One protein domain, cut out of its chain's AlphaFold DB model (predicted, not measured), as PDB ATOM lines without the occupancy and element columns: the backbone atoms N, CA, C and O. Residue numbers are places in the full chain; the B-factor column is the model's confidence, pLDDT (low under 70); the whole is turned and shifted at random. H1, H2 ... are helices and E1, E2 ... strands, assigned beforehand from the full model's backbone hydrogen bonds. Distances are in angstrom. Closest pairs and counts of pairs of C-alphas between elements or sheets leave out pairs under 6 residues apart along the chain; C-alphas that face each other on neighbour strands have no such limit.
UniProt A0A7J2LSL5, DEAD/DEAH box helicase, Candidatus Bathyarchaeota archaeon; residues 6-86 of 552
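What this domain is: This is residues 6 to 86 of the 552 residues of the protein "DEAD/DEAH box helicase" of Candidatus Bathyarchaeota archaeon (UniProt A0A7J2LSL5). A small twisted sheet of four short strands and an arc of three helices face one shared middle. Going round the arc, H3 packs on the sheet at E2 and E1, H2 folds back beside H3, and H1 lies beside H2 and grazes the sheet at E4 and E3 with its last residues. The 81 printed residues hold E1, E2, H1, E3, E4, H2 and H3 in that order, and the mixed sheet runs E2 E1 E4 E3. The class is mixed, helices and strands. The whole is compact and rounded, with a radius of gyration of the C-alphas of 11.9 A and spans of 34 by 28 by 20 A.

Where its parts are: Find C-alpha 6 at (-0.896, 74.688, -51.499); E1 begins there and takes residues 6 to 8. E2 follows at residues 11 to 14, and its C-alphas run 10.2 A. Look next at C-alpha 21 at (13.704, 73.783, -43.794), where H1 starts; it takes residues 21 to 31 over 15.0 A. E3, residues 35 to 38, and E4, residues 43 to 46, each run 9.6 A. H2 takes residues 54 to 67 over 19.6 A. H3, residues 69 to 85, is the longest helix at 24.3 A and ends at C-alpha 85, at (-13.518, 84.898, -62.074).

How they stand to each other: Start at the sheet, whose strands' lines turn by 79 degrees from edge to edge. E1 and E2 form a hairpin, antiparallel, with N 8 and O 11 at 2.8 A. E1 and E4 are parallel inner strands, with N 7 and O 44 at 2.8 A. E3 and E4 form a second hairpin, antiparallel, with N 45 and O 36 at 2.8 A. E2, H1 and E3 form a split strand-helix-strand unit, two strands running the same way with E1 and E4 between them; its crossover is right-handed. H3 is on the sheet, and its closest C-alphas with E2 are those of Tyr 71 and Glu 14, 6.8 A apart; together they make two layers, a helix on one face of a sheet. H2 and H3 form a helical hairpin: they touch at Ile 61 and Ala 72, C-alphas 5.1 A apart, at a shallow tilt of 25 degrees, opposite ways. H2 touches H1 with residues 56 to 60 alone, closest at the C-alphas of Met 60 and Tyr 30, 6.4 A apart, at a shallow tilt of 20 degrees, opposite ways. H1 only grazes the sheet, with residues 28 to 31, H2 is not on it, and H1 and H3 are apart. Every O i to N i+4 pair is within hydrogen-bond range in H3, 6 of 7 in H1 and 9 of 10 in H2.

The domain as a whole: The C-alphas of Trp 21 and Ala 85 are the two farthest apart, at 34.6 A. The printed part has no cut and no long link. The mean pLDDT of the printed part is 92.5, and no printed residue is under 70.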
ATOM      1  N   ILE A   6       0.214  73.763 -51.782       95.19
ATOM      2  CA  ILE A   6      -0.896  74.688 -51.499       95.19
ATOM      3  C   ILE A   6      -2.111  74.281 -52.340       95.19
ATOM      4  O   ILE A   6      -1.987  74.047 -53.540       95.19
ATOM      5  N   GLN A   7      -3.284  74.232 -51.716       94.94
ATOM      6  CA  GLN A   7      -4.565  73.905 -52.328       94.94
ATOM      7  C   GLN A   7      -5.467  75.139 -52.422       94.94
ATOM      8  O   GLN A   7      -5.716  75.820 -51.426       94.94
ATOM      9  N   PHE A   8      -6.008  75.368 -53.617       93.25
ATOM     10  CA  PHE A   8      -7.043  76.350 -53.928       93.25
ATOM     11  C   PHE A   8      -8.264  75.602 -54.464       93.25
ATOM     12  O   PHE A   8      -8.221  75.094 -55.581       93.25
ATOM     13  N   GLY A   9      -9.339  75.503 -53.681       90.00
ATOM     14  CA  GLY A   9     -10.495  74.684 -54.058       90.00
ATOM     15  C   GLY A   9     -10.090  73.224 -54.307       90.00
ATOM     16  O   GLY A   9      -9.599  72.555 -53.402       90.00
ATOM     17  N   SER A  10     -10.264  72.733 -55.533       90.56
ATOM     18  CA  SER A  10      -9.812  71.411 -55.987       90.56
ATOM     19  C   SER A  10      -8.424  71.405 -56.649       90.56
ATOM     20  O   SER A  10      -7.901  70.332 -56.945       90.56
ATOM     21  N   LYS A  11      -7.804  72.568 -56.890       92.75
ATOM     22  CA  LYS A  11      -6.492  72.690 -57.549       92.75
ATOM     23  C   LYS A  11      -5.363  72.676 -56.520       92.75
ATOM     24  O   LYS A  11      -5.339  73.500 -55.611       92.75
ATOM     25  N   ILE A  12      -4.393  71.782 -56.699       93.31
ATOM     26  CA  ILE A  12      -3.184  71.696 -55.869       93.31
ATOM     27  C   ILE A  12      -1.983  72.166 -56.688       93.31
ATOM     28  O   ILE A  12      -1.813  71.772 -57.840       93.31
ATOM     29  N   ILE A  13      -1.152  73.013 -56.086       93.38
ATOM     30  CA  ILE A  13       0.137  73.434 -56.633       93.38
ATOM     31  C   ILE A  13       1.264  73.020 -55.692       93.38
ATOM     32  O   ILE A  13       1.124  73.068 -54.467       93.38
ATOM     33  N   GLU A  14       2.400  72.641 -56.266       93.50
ATOM     34  CA  GLU A  14       3.539  72.089 -55.532       93.50
ATOM     35  C   GLU A  14       4.834  72.799 -55.935       93.50
ATOM     36  O   GLU A  14       4.987  73.193 -57.093       93.50
ATOM     37  N   SER A  15       5.773  72.951 -54.998       91.69
ATOM     38  CA  SER A  15       7.092  73.506 -55.310       91.69
ATOM     39  C   SER A  15       7.802  72.652 -56.364       91.69
ATOM     40  O   SER A  15       7.775  71.422 -56.314       91.69
ATOM     41  N   SER A  16       8.459  73.297 -57.331       88.38
ATOM     42  CA  SER A  16       9.112  72.610 -58.452       88.38
ATOM     43  C   SER A  16      10.405  71.901 -58.051       88.38
ATOM     44  O   SER A  16      10.903  71.039 -58.775       88.38
ATOM     45  N   LYS A  17      10.937  72.255 -56.880       87.44
ATOM     46  CA  LYS A  17      12.096  71.629 -56.250       87.44
ATOM     47  C   LYS A  17      11.895  71.480 -54.747       87.44
ATOM     48  O   LYS A  17      10.994  72.071 -54.150       87.44
ATOM     49  N   ASN A  18      12.779  70.702 -54.135       88.44
ATOM     50  CA  ASN A  18      12.822  70.553 -52.690       88.44
ATOM     51  C   ASN A  18      13.333  71.841 -52.029       88.44
ATOM     52  O   ASN A  18      14.366  72.381 -52.431       88.44
ATOM     53  N   LEU A  19      12.637  72.303 -50.991       87.81
ATOM     54  CA  LEU A  19      13.001  73.514 -50.257       87.81
ATOM     55  C   LEU A  19      13.727  73.161 -48.953       87.81
ATOM     56  O   LEU A  19      13.412  72.165 -48.296       87.81
ATOM     57  N   SER A  20      14.714  73.973 -48.563       89.56
ATOM     58  CA  SER A  20      15.350  73.828 -47.251       89.56
ATOM     59  C   SER A  20      14.340  74.113 -46.139       89.56
ATOM     60  O   SER A  20      13.391  74.878 -46.320       89.56
ATOM     61  N   TRP A  21      14.567  73.544 -44.955       87.38
ATOM     62  CA  TRP A  21      13.704  73.783 -43.794       87.38
ATOM     63  C   TRP A  21      13.562  75.269 -43.445       87.38
ATOM     64  O   TRP A  21      12.465  75.714 -43.127       87.38
ATOM     65  N   THR A  22      14.635  76.051 -43.592       89.75
ATOM     66  CA  THR A  22      14.610  77.510 -43.419       89.75
ATOM     67  C   THR A  22      13.630  78.196 -44.373       89.75
ATOM     68  O   THR A  22      12.810  78.995 -43.936       89.75
ATOM     69  N   ARG A  23      13.633  77.827 -45.660       90.81
ATOM     70  CA  ARG A  23      12.716  78.383 -46.671       90.81
ATOM     71  C   ARG A  23      11.263  77.968 -46.435       90.81
ATOM     72  O   ARG A  23      10.353  78.754 -46.675       90.81
ATOM     73  N   ILE A  24      11.032  76.752 -45.940       88.94
ATOM     74  CA  ILE A  24       9.687  76.272 -45.585       88.94
ATOM     75  C   ILE A  24       9.113  77.052 -44.402       88.94
ATOM     76  O   ILE A  24       7.931  77.397 -44.420       88.94
ATOM     77  N   LEU A  25       9.931  77.346 -43.387       89.50
ATOM     78  CA  LEU A  25       9.516  78.176 -42.256       89.50
ATOM     79  C   LEU A  25       9.166  79.595 -42.720       89.50
ATOM     80  O   LEU A  25       8.066  80.060 -42.433       89.50
ATOM     81  N   GLU A  26      10.029  80.215 -43.534       92.06
ATOM     82  CA  GLU A  26       9.771  81.535 -44.131       92.06
ATOM     83  C   GLU A  26       8.452  81.554 -44.927       92.06
ATOM     84  O   GLU A  26       7.645  82.466 -44.765       92.06
ATOM     85  N   LEU A  27       8.175  80.530 -45.747       91.31
ATOM     86  CA  LEU A  27       6.907  80.412 -46.485       91.31
ATOM     87  C   LEU A  27       5.697  80.185 -45.575       91.31
ATOM     88  O   LEU A  27       4.622  80.729 -45.828       91.31
ATOM     89  N   SER A  28       5.863  79.400 -44.513       92.00
ATOM     90  CA  SER A  28       4.799  79.127 -43.546       92.00
ATOM     91  C   SER A  28       4.327  80.405 -42.851       92.00
ATOM     92  O   SER A  28       3.132  80.548 -42.599       92.00
ATOM     93  N   ASP A  29       5.224  81.361 -42.599       93.56
ATOM     94  CA  ASP A  29       4.871  82.650 -41.994       93.56
ATOM     95  C   ASP A  29       3.970  83.509 -42.896       93.56
ATOM     96  O   ASP A  29       3.091  84.219 -42.397       93.56
ATOM     97  N   TYR A  30       4.115  83.403 -44.221       94.31
ATOM     98  CA  TYR A  30       3.157  83.989 -45.164       94.31
ATOM     99  C   TYR A  30       1.836  83.213 -45.159       94.31
ATOM    100  O   TYR A  30       0.768  83.806 -45.000       94.31
ATOM    101  N   LEU A  31       1.905  81.886 -45.309       93.75
ATOM    102  CA  LEU A  31       0.737  81.024 -45.513       93.75
ATOM    103  C   LEU A  31      -0.225  81.029 -44.324       93.75
ATOM    104  O   LEU A  31      -1.435  81.081 -44.531       93.75
ATOM    105  N   ARG A  32       0.277  81.083 -43.083       95.12
ATOM    106  CA  ARG A  32      -0.553  81.161 -41.862       95.12
ATOM    107  C   ARG A  32      -1.535  82.332 -41.852       95.12
ATOM    108  O   ARG A  32      -2.534  82.277 -41.139       95.12
ATOM    109  N   LYS A  33      -1.271  83.391 -42.624       93.25
ATOM    110  CA  LYS A  33      -2.141  84.572 -42.688       93.25
ATOM    111  C   LYS A  33      -3.405  84.336 -43.521       93.25
ATOM    112  O   LYS A  33      -4.408  85.005 -43.292       93.25
ATOM    113  N   PHE A  34      -3.389  83.377 -44.452       93.50
ATOM    114  CA  PHE A  34      -4.495  83.165 -45.396       93.50
ATOM    115  C   PHE A  34      -4.849  81.703 -45.718       93.50
ATOM    116  O   PHE A  34      -5.790  81.435 -46.465       93.50
ATOM    117  N   ALA A  35      -4.130  80.748 -45.146       94.69
ATOM    118  CA  ALA A  35      -4.352  79.320 -45.302       94.69
ATOM    119  C   ALA A  35      -4.219  78.623 -43.943       94.69
ATOM    120  O   ALA A  35      -3.616  79.157 -43.010       94.69
ATOM    121  N   TYR A  36      -4.784  77.425 -43.823       95.06
ATOM    122  CA  TYR A  36      -4.545  76.548 -42.678       95.06
ATOM    123  C   TYR A  36      -3.752  75.317 -43.117       95.06
ATOM    124  O   TYR A  36      -3.824  74.894 -44.269       95.06
ATOM    125  N   TRP A  37      -2.964  74.761 -42.203       94.88
ATOM    126  CA  TRP A  37      -2.147  73.582 -42.465       94.88
ATOM    127  C   TRP A  37      -2.947  72.305 -42.198       94.88
ATOM    128  O   TRP A  37      -3.463  72.138 -41.092       94.88
ATOM    129  N   ASN A  38      -3.021  71.405 -43.181       93.50
ATOM    130  CA  ASN A  38      -3.494  70.037 -42.995       93.50
ATOM    131  C   ASN A  38      -2.279  69.113 -42.762       93.50
ATOM    132  O   ASN A  38      -1.520  68.863 -43.704       93.50
ATOM    133  N   PRO A  39      -2.064  68.607 -41.532       89.94
ATOM    134  CA  PRO A  39      -0.902  67.782 -41.210       89.94
ATOM    135  C   PRO A  39      -0.949  66.377 -41.823       89.94
ATOM    136  O   PRO A  39       0.116  65.811 -42.069       89.94
ATOM    137  N   GLU A  40      -2.138  65.828 -42.088       90.88
ATOM    138  CA  GLU A  40      -2.302  64.474 -42.636       90.88
ATOM    139  C   GLU A  40      -1.876  64.428 -44.106       90.88
ATOM    140  O   GLU A  40      -1.039  63.619 -44.505       90.88
ATOM    141  N   GLU A  41      -2.385  65.372 -44.895       90.69
ATOM    142  CA  GLU A  41      -2.090  65.495 -46.328       90.69
ATOM    143  C   GLU A  41      -0.820  66.312 -46.616       90.69
ATOM    144  O   GLU A  41      -0.344  66.360 -47.753       90.69
ATOM    145  N   LYS A  42      -0.254  66.949 -45.581       91.12
ATOM    146  CA  LYS A  42       0.910  67.843 -45.658       91.12
ATOM    147  C   LYS A  42       0.714  68.971 -46.684       91.12
ATOM    148  O   LYS A  42       1.609  69.260 -47.484       91.12
ATOM    149  N   ILE A  43      -0.453  69.614 -46.653       94.50
ATOM    150  CA  ILE A  43      -0.850  70.667 -47.597       94.50
ATOM    151  C   ILE A  43      -1.410  71.894 -46.876       94.50
ATOM    152  O   ILE A  43      -2.075  71.784 -45.846       94.50
ATOM    153  N   TRP A  44      -1.150  73.083 -47.419       96.06
ATOM    154  CA  TRP A  44      -1.838  74.301 -46.989       96.06
ATOM    155  C   TRP A  44      -3.130  74.472 -47.764       96.06
ATOM    156  O   TRP A  44      -3.098  74.553 -48.987       96.06
ATOM    157  N   ILE A  45      -4.250  74.591 -47.065       95.06
ATOM    158  CA  ILE A  45      -5.560  74.799 -47.677       95.06
ATOM    159  C   ILE A  45      -5.931  76.269 -47.527       95.06
ATOM    160  O   ILE A  45      -6.038  76.804 -46.418       95.06
ATOM    161  N   VAL A  46      -6.084  76.940 -48.665       94.75
ATOM    162  CA  VAL A  46      -6.419  78.361 -48.730       94.75
ATOM    163  C   VAL A  46      -7.867  78.570 -48.297       94.75
ATOM    164  O   VAL A  46      -8.766  77.856 -48.735       94.75
ATOM    165  N   ASN A  47      -8.098  79.561 -47.438       93.00
ATOM    166  CA  ASN A  47      -9.436  79.953 -47.003       93.00
ATOM    167  C   ASN A  47      -9.765  81.379 -47.476       93.00
ATOM    168  O   ASN A  47      -8.950  82.046 -48.115       93.00
ATOM    169  N   TRP A  48     -10.957  81.872 -47.135       93.00
ATOM    170  CA  TRP A  48     -11.432  83.197 -47.548       93.00
ATOM    171  C   TRP A  48     -10.481  84.355 -47.186       93.00
ATOM    172  O   TRP A  48     -10.500  85.383 -47.862       93.00
ATOM    173  N   ARG A  49      -9.616  84.212 -46.163       93.12
ATOM    174  CA  ARG A  49      -8.627  85.239 -45.776       93.12
ATOM    175  C   ARG A  49      -7.575  85.493 -46.855       93.12
ATOM    176  O   ARG A  49      -6.844  86.474 -46.755       93.12
ATOM    177  N   PHE A  50      -7.515  84.663 -47.890       93.75
ATOM    178  CA  PHE A  50      -6.730  84.926 -49.091       93.75
ATOM    179  C   PHE A  50      -7.017  86.292 -49.709       93.75
ATOM    180  O   PHE A  50      -6.077  87.010 -50.036       93.75
ATOM    181  N   PHE A  51      -8.291  86.678 -49.811       93.94
ATOM    182  CA  PHE A  51      -8.677  87.918 -50.484       93.94
ATOM    183  C   PHE A  51      -8.255  89.175 -49.700       93.94
ATOM    184  O   PHE A  51      -7.569  90.009 -50.280       93.94
ATOM    185  N   PRO A  52      -8.510  89.314 -48.386       92.50
ATOM    186  CA  PRO A  52      -8.033  90.488 -47.647       92.50
ATOM    187  C   PRO A  52      -6.503  90.614 -47.597       92.50
ATOM    188  O   PRO A  52      -5.982  91.692 -47.335       92.50
ATOM    189  N   ASN A  53      -5.768  89.519 -47.825       93.44
ATOM    190  CA  ASN A  53      -4.313  89.449 -47.672       93.44
ATOM    191  C   ASN A  53      -3.566  89.363 -49.019       93.44
ATOM    192  O   ASN A  53      -2.440  88.858 -49.067       93.44
ATOM    193  N   LEU A  54      -4.142  89.857 -50.122       91.88
ATOM    194  CA  LEU A  54      -3.519  89.756 -51.450       91.88
ATOM    195  C   LEU A  54      -2.126  90.404 -51.547       91.88
ATOM    196  O   LEU A  54      -1.291  89.920 -52.312       91.88
ATOM    197  N   ASP A  55      -1.820  91.445 -50.774       91.25
ATOM    198  CA  ASP A  55      -0.478  92.054 -50.766       91.25
ATOM    199  C   ASP A  55       0.575  91.170 -50.086       91.25
ATOM    200  O   ASP A  55       1.722  91.086 -50.539       91.25
ATOM    201  N   ILE A  56       0.173  90.424 -49.055       92.25
ATOM    202  CA  ILE A  56       1.005  89.382 -48.439       92.25
ATOM    203  C   ILE A  56       1.228  88.251 -49.445       92.25
ATOM    204  O   ILE A  56       2.355  87.779 -49.591       92.25
ATOM    205  N   VAL A  57       0.188  87.855 -50.188       93.25
ATOM    206  CA  VAL A  57       0.298  86.847 -51.254       93.25
ATOM    207  C   VAL A  57       1.267  87.318 -52.344       93.25
ATOM    208  O   VAL A  57       2.149  86.563 -52.743       93.25
ATOM    209  N   ARG A  58       1.174  88.576 -52.799       93.94
ATOM    210  CA  ARG A  58       2.119  89.163 -53.770       93.94
ATOM    211  C   ARG A  58       3.548  89.199 -53.236       93.94
ATOM    212  O   ARG A  58       4.475  88.874 -53.976       93.94
ATOM    213  N   SER A  59       3.731  89.546 -51.963       94.12
ATOM    214  CA  SER A  59       5.045  89.523 -51.307       94.12
ATOM    215  C   SER A  59       5.627  88.110 -51.276       94.12
ATOM    216  O   SER A  59       6.786  87.916 -51.642       94.12
ATOM    217  N   MET A  60       4.800  87.109 -50.956       94.88
ATOM    218  CA  MET A  60       5.177  85.696 -51.003       94.88
ATOM    219  C   MET A  60       5.556  85.256 -52.426       94.88
ATOM    220  O   MET A  60       6.573  84.591 -52.606       94.88
ATOM    221  N   ILE A  61       4.792  85.657 -53.449       94.75
ATOM    222  CA  ILE A  61       5.104  85.367 -54.861       94.75
ATOM    223  C   ILE A  61       6.440  86.007 -55.263       94.75
ATOM    224  O   ILE A  61       7.264  85.346 -55.890       94.75
ATOM    225  N   ASN A  62       6.691  87.264 -54.890       94.56
ATOM    226  CA  ASN A  62       7.959  87.944 -55.179       94.56
ATOM    227  C   ASN A  62       9.148  87.264 -54.500       94.56
ATOM    228  O   ASN A  62      10.183  87.069 -55.131       94.56
ATOM    229  N   TYR A  63       8.989  86.857 -53.244       93.69
ATOM    230  CA  TYR A  63       9.976  86.042 -52.550       93.69
ATOM    231  C   TYR A  63      10.227  84.719 -53.297       93.69
ATOM    232  O   TYR A  63      11.376  84.363 -53.574       93.69
ATOM    233  N   LEU A  64       9.158  84.031 -53.713       93.31
ATOM    234  CA  LEU A  64       9.246  82.785 -54.468       93.31
ATOM    235  C   LEU A  64       9.899  82.964 -55.839       93.31
ATOM    236  O   LEU A  64      10.566  82.041 -56.279       93.31
ATOM    237  N   ARG A  65       9.817  84.124 -56.499       94.12
ATOM    238  CA  ARG A  65      10.515  84.343 -57.784       94.12
ATOM    239  C   ARG A  65      12.027  84.141 -57.682       94.12
ATOM    240  O   ARG A  65      12.628  83.675 -58.641       94.12
ATOM    241  N   ASN A  66      12.626  84.437 -56.530       91.25
ATOM    242  CA  ASN A  66      14.058  84.229 -56.296       91.25
ATOM    243  C   ASN A  66      14.377  82.807 -55.810       91.25
ATOM    244  O   ASN A  66      15.490  82.318 -55.989       91.25
ATOM    245  N   VAL A  67      13.409  82.147 -55.170       90.75
ATOM    246  CA  VAL A  67      13.595  80.826 -54.558       90.75
ATOM    247  C   VAL A  67      13.193  79.710 -55.515       90.75
ATOM    248  O   VAL A  67      13.992  78.815 -55.753       90.75
ATOM    249  N   ASP A  68      11.992  79.756 -56.077       93.31
ATOM    250  CA  ASP A  68      11.395  78.797 -57.008       93.31
ATOM    251  C   ASP A  68      10.516  79.545 -58.044       93.31
ATOM    252  O   ASP A  68       9.309  79.724 -57.833       93.31
ATOM    253  N   PRO A  69      11.107  79.997 -59.170       93.62
ATOM    254  CA  PRO A  69      10.403  80.802 -60.171       93.62
ATOM    255  C   PRO A  69       9.162  80.119 -60.756       93.62
ATOM    256  O   PRO A  69       8.145  80.774 -60.979       93.62
ATOM    257  N   LYS A  70       9.219  78.797 -60.966       93.31
ATOM    258  CA  LYS A  70       8.112  78.021 -61.542       93.31
ATOM    259  C   LYS A  70       6.934  77.936 -60.569       93.31
ATOM    260  O   LYS A  70       5.783  78.064 -60.981       93.31
ATOM    261  N   TYR A  71       7.212  77.779 -59.275       93.81
ATOM    262  CA  TYR A  71       6.171  77.798 -58.247       93.81
ATOM    263  C   TYR A  71       5.538  79.190 -58.091       93.81
ATOM    264  O   TYR A  71       4.318  79.318 -57.961       93.81
ATOM    265  N   ALA A  72       6.350  80.249 -58.190       93.94
ATOM    266  CA  ALA A  72       5.859  81.625 -58.216       93.94
ATOM    267  C   ALA A  72       4.932  81.891 -59.416       93.94
ATOM    268  O   ALA A  72       3.900  82.548 -59.268       93.94
ATOM    269  N   GLU A  73       5.273  81.365 -60.595       94.88
ATOM    270  CA  GLU A  73       4.462  81.482 -61.809       94.88
ATOM    271  C   GLU A  73       3.106  80.774 -61.663       94.88
ATOM    272  O   GLU A  73       2.070  81.362 -61.969       94.88
ATOM    273  N   GLN A  74       3.083  79.555 -61.111       92.94
ATOM    274  CA  GLN A  74       1.838  78.826 -60.833       92.94
ATOM    275  C   GLN A  74       0.896  79.612 -59.908       92.94
ATOM    276  O   GLN A  74      -0.296  79.735 -60.202       92.94
ATOM    277  N   LEU A  75       1.424  80.189 -58.824       92.75
ATOM    278  CA  LEU A  75       0.661  81.049 -57.913       92.75
ATOM    279  C   LEU A  75       0.166  82.328 -58.592       92.75
ATOM    280  O   LEU A  75      -0.978  82.735 -58.391       92.75
ATOM    281  N   SER A  76       1.013  82.955 -59.410       94.44
ATOM    282  CA  SER A  76       0.652  84.157 -60.164       94.44
ATOM    283  C   SER A  76      -0.487  83.882 -61.151       94.44
ATOM    284  O   SER A  76      -1.393  84.705 -61.288       94.44
ATOM    285  N   ASN A  77      -0.482  82.713 -61.798       93.12
ATOM    286  CA  ASN A  77      -1.546  82.288 -62.706       93.12
ATOM    287  C   ASN A  77      -2.867  82.061 -61.963       93.12
ATOM    288  O   ASN A  77      -3.894  82.566 -62.407       93.12
ATOM    289  N   ILE A  78      -2.839  81.395 -60.802       92.62
ATOM    290  CA  ILE A  78      -4.030  81.237 -59.951       92.62
ATOM    291  C   ILE A  78      -4.577  82.599 -59.522       92.62
ATOM    292  O   ILE A  78      -5.774  82.845 -59.635       92.62
ATOM    293  N   LEU A  79      -3.716  83.519 -59.078       92.25
ATOM    294  CA  LEU A  79      -4.144  84.859 -58.677       92.25
ATOM    295  C   LEU A  79      -4.817  85.615 -59.837       92.25
ATOM    296  O   LEU A  79      -5.819  86.302 -59.633       92.25
ATOM    297  N   MET A  80      -4.294  85.470 -61.058       91.00
ATOM    298  CA  MET A  80      -4.894  86.051 -62.258       91.00
ATOM    299  C   MET A  80      -6.240  85.395 -62.615       91.00
ATOM    300  O   MET A  80      -7.171  86.110 -62.980       91.00
ATOM    301  N   GLU A  81      -6.355  84.067 -62.508       91.19
ATOM    302  CA  GLU A  81      -7.608  83.324 -62.711       91.19
ATOM    303  C   GLU A  81      -8.683  83.784 -61.714       91.19
ATOM    304  O   GLU A  81      -9.787  84.144 -62.124       91.19
ATOM    305  N   LEU A  82      -8.342  83.868 -60.425       91.44
ATOM    306  CA  LEU A  82      -9.251  84.319 -59.369       91.44
ATOM    307  C   LEU A  82      -9.709  85.764 -59.584       91.44
ATOM    308  O   LEU A  82     -10.901  86.041 -59.495       91.44
ATOM    309  N   ARG A  83      -8.796  86.678 -59.939       89.12
ATOM    310  CA  ARG A  83      -9.142  88.086 -60.203       89.12
ATOM    311  C   ARG A  83     -10.094  88.255 -61.391       89.12
ATOM    312  O   ARG A  83     -10.849  89.218 -61.427       89.12
ATOM    313  N   LYS A  84     -10.044  87.350 -62.372       88.81
ATOM    314  CA  LYS A  84     -10.963  87.356 -63.523       88.81
ATOM    315  C   LYS A  84     -12.313  86.718 -63.197       88.81
ATOM    316  O   LYS A  84     -13.317  87.136 -63.759       88.81
ATOM    317  N   ALA A  85     -12.325  85.690 -62.350       91.31
ATOM    318  CA  ALA A  85     -13.518  84.898 -62.074       91.31
ATOM    319  C   ALA A  85     -14.376  85.443 -60.924       91.31
ATOM    320  O   ALA A  85     -15.578  85.196 -60.909       91.31
ATOM    321  N   VAL A  86     -13.777  86.147 -59.963       93.25
ATOM    322  CA  VAL A  86     -14.468  86.640 -58.767       93.25
ATOM    323  C   VAL A  86     -14.914  88.092 -58.976       93.25
ATOM    324  O   VAL A  86     -14.058  88.963 -59.144       93.25
TER     325      VAL A  86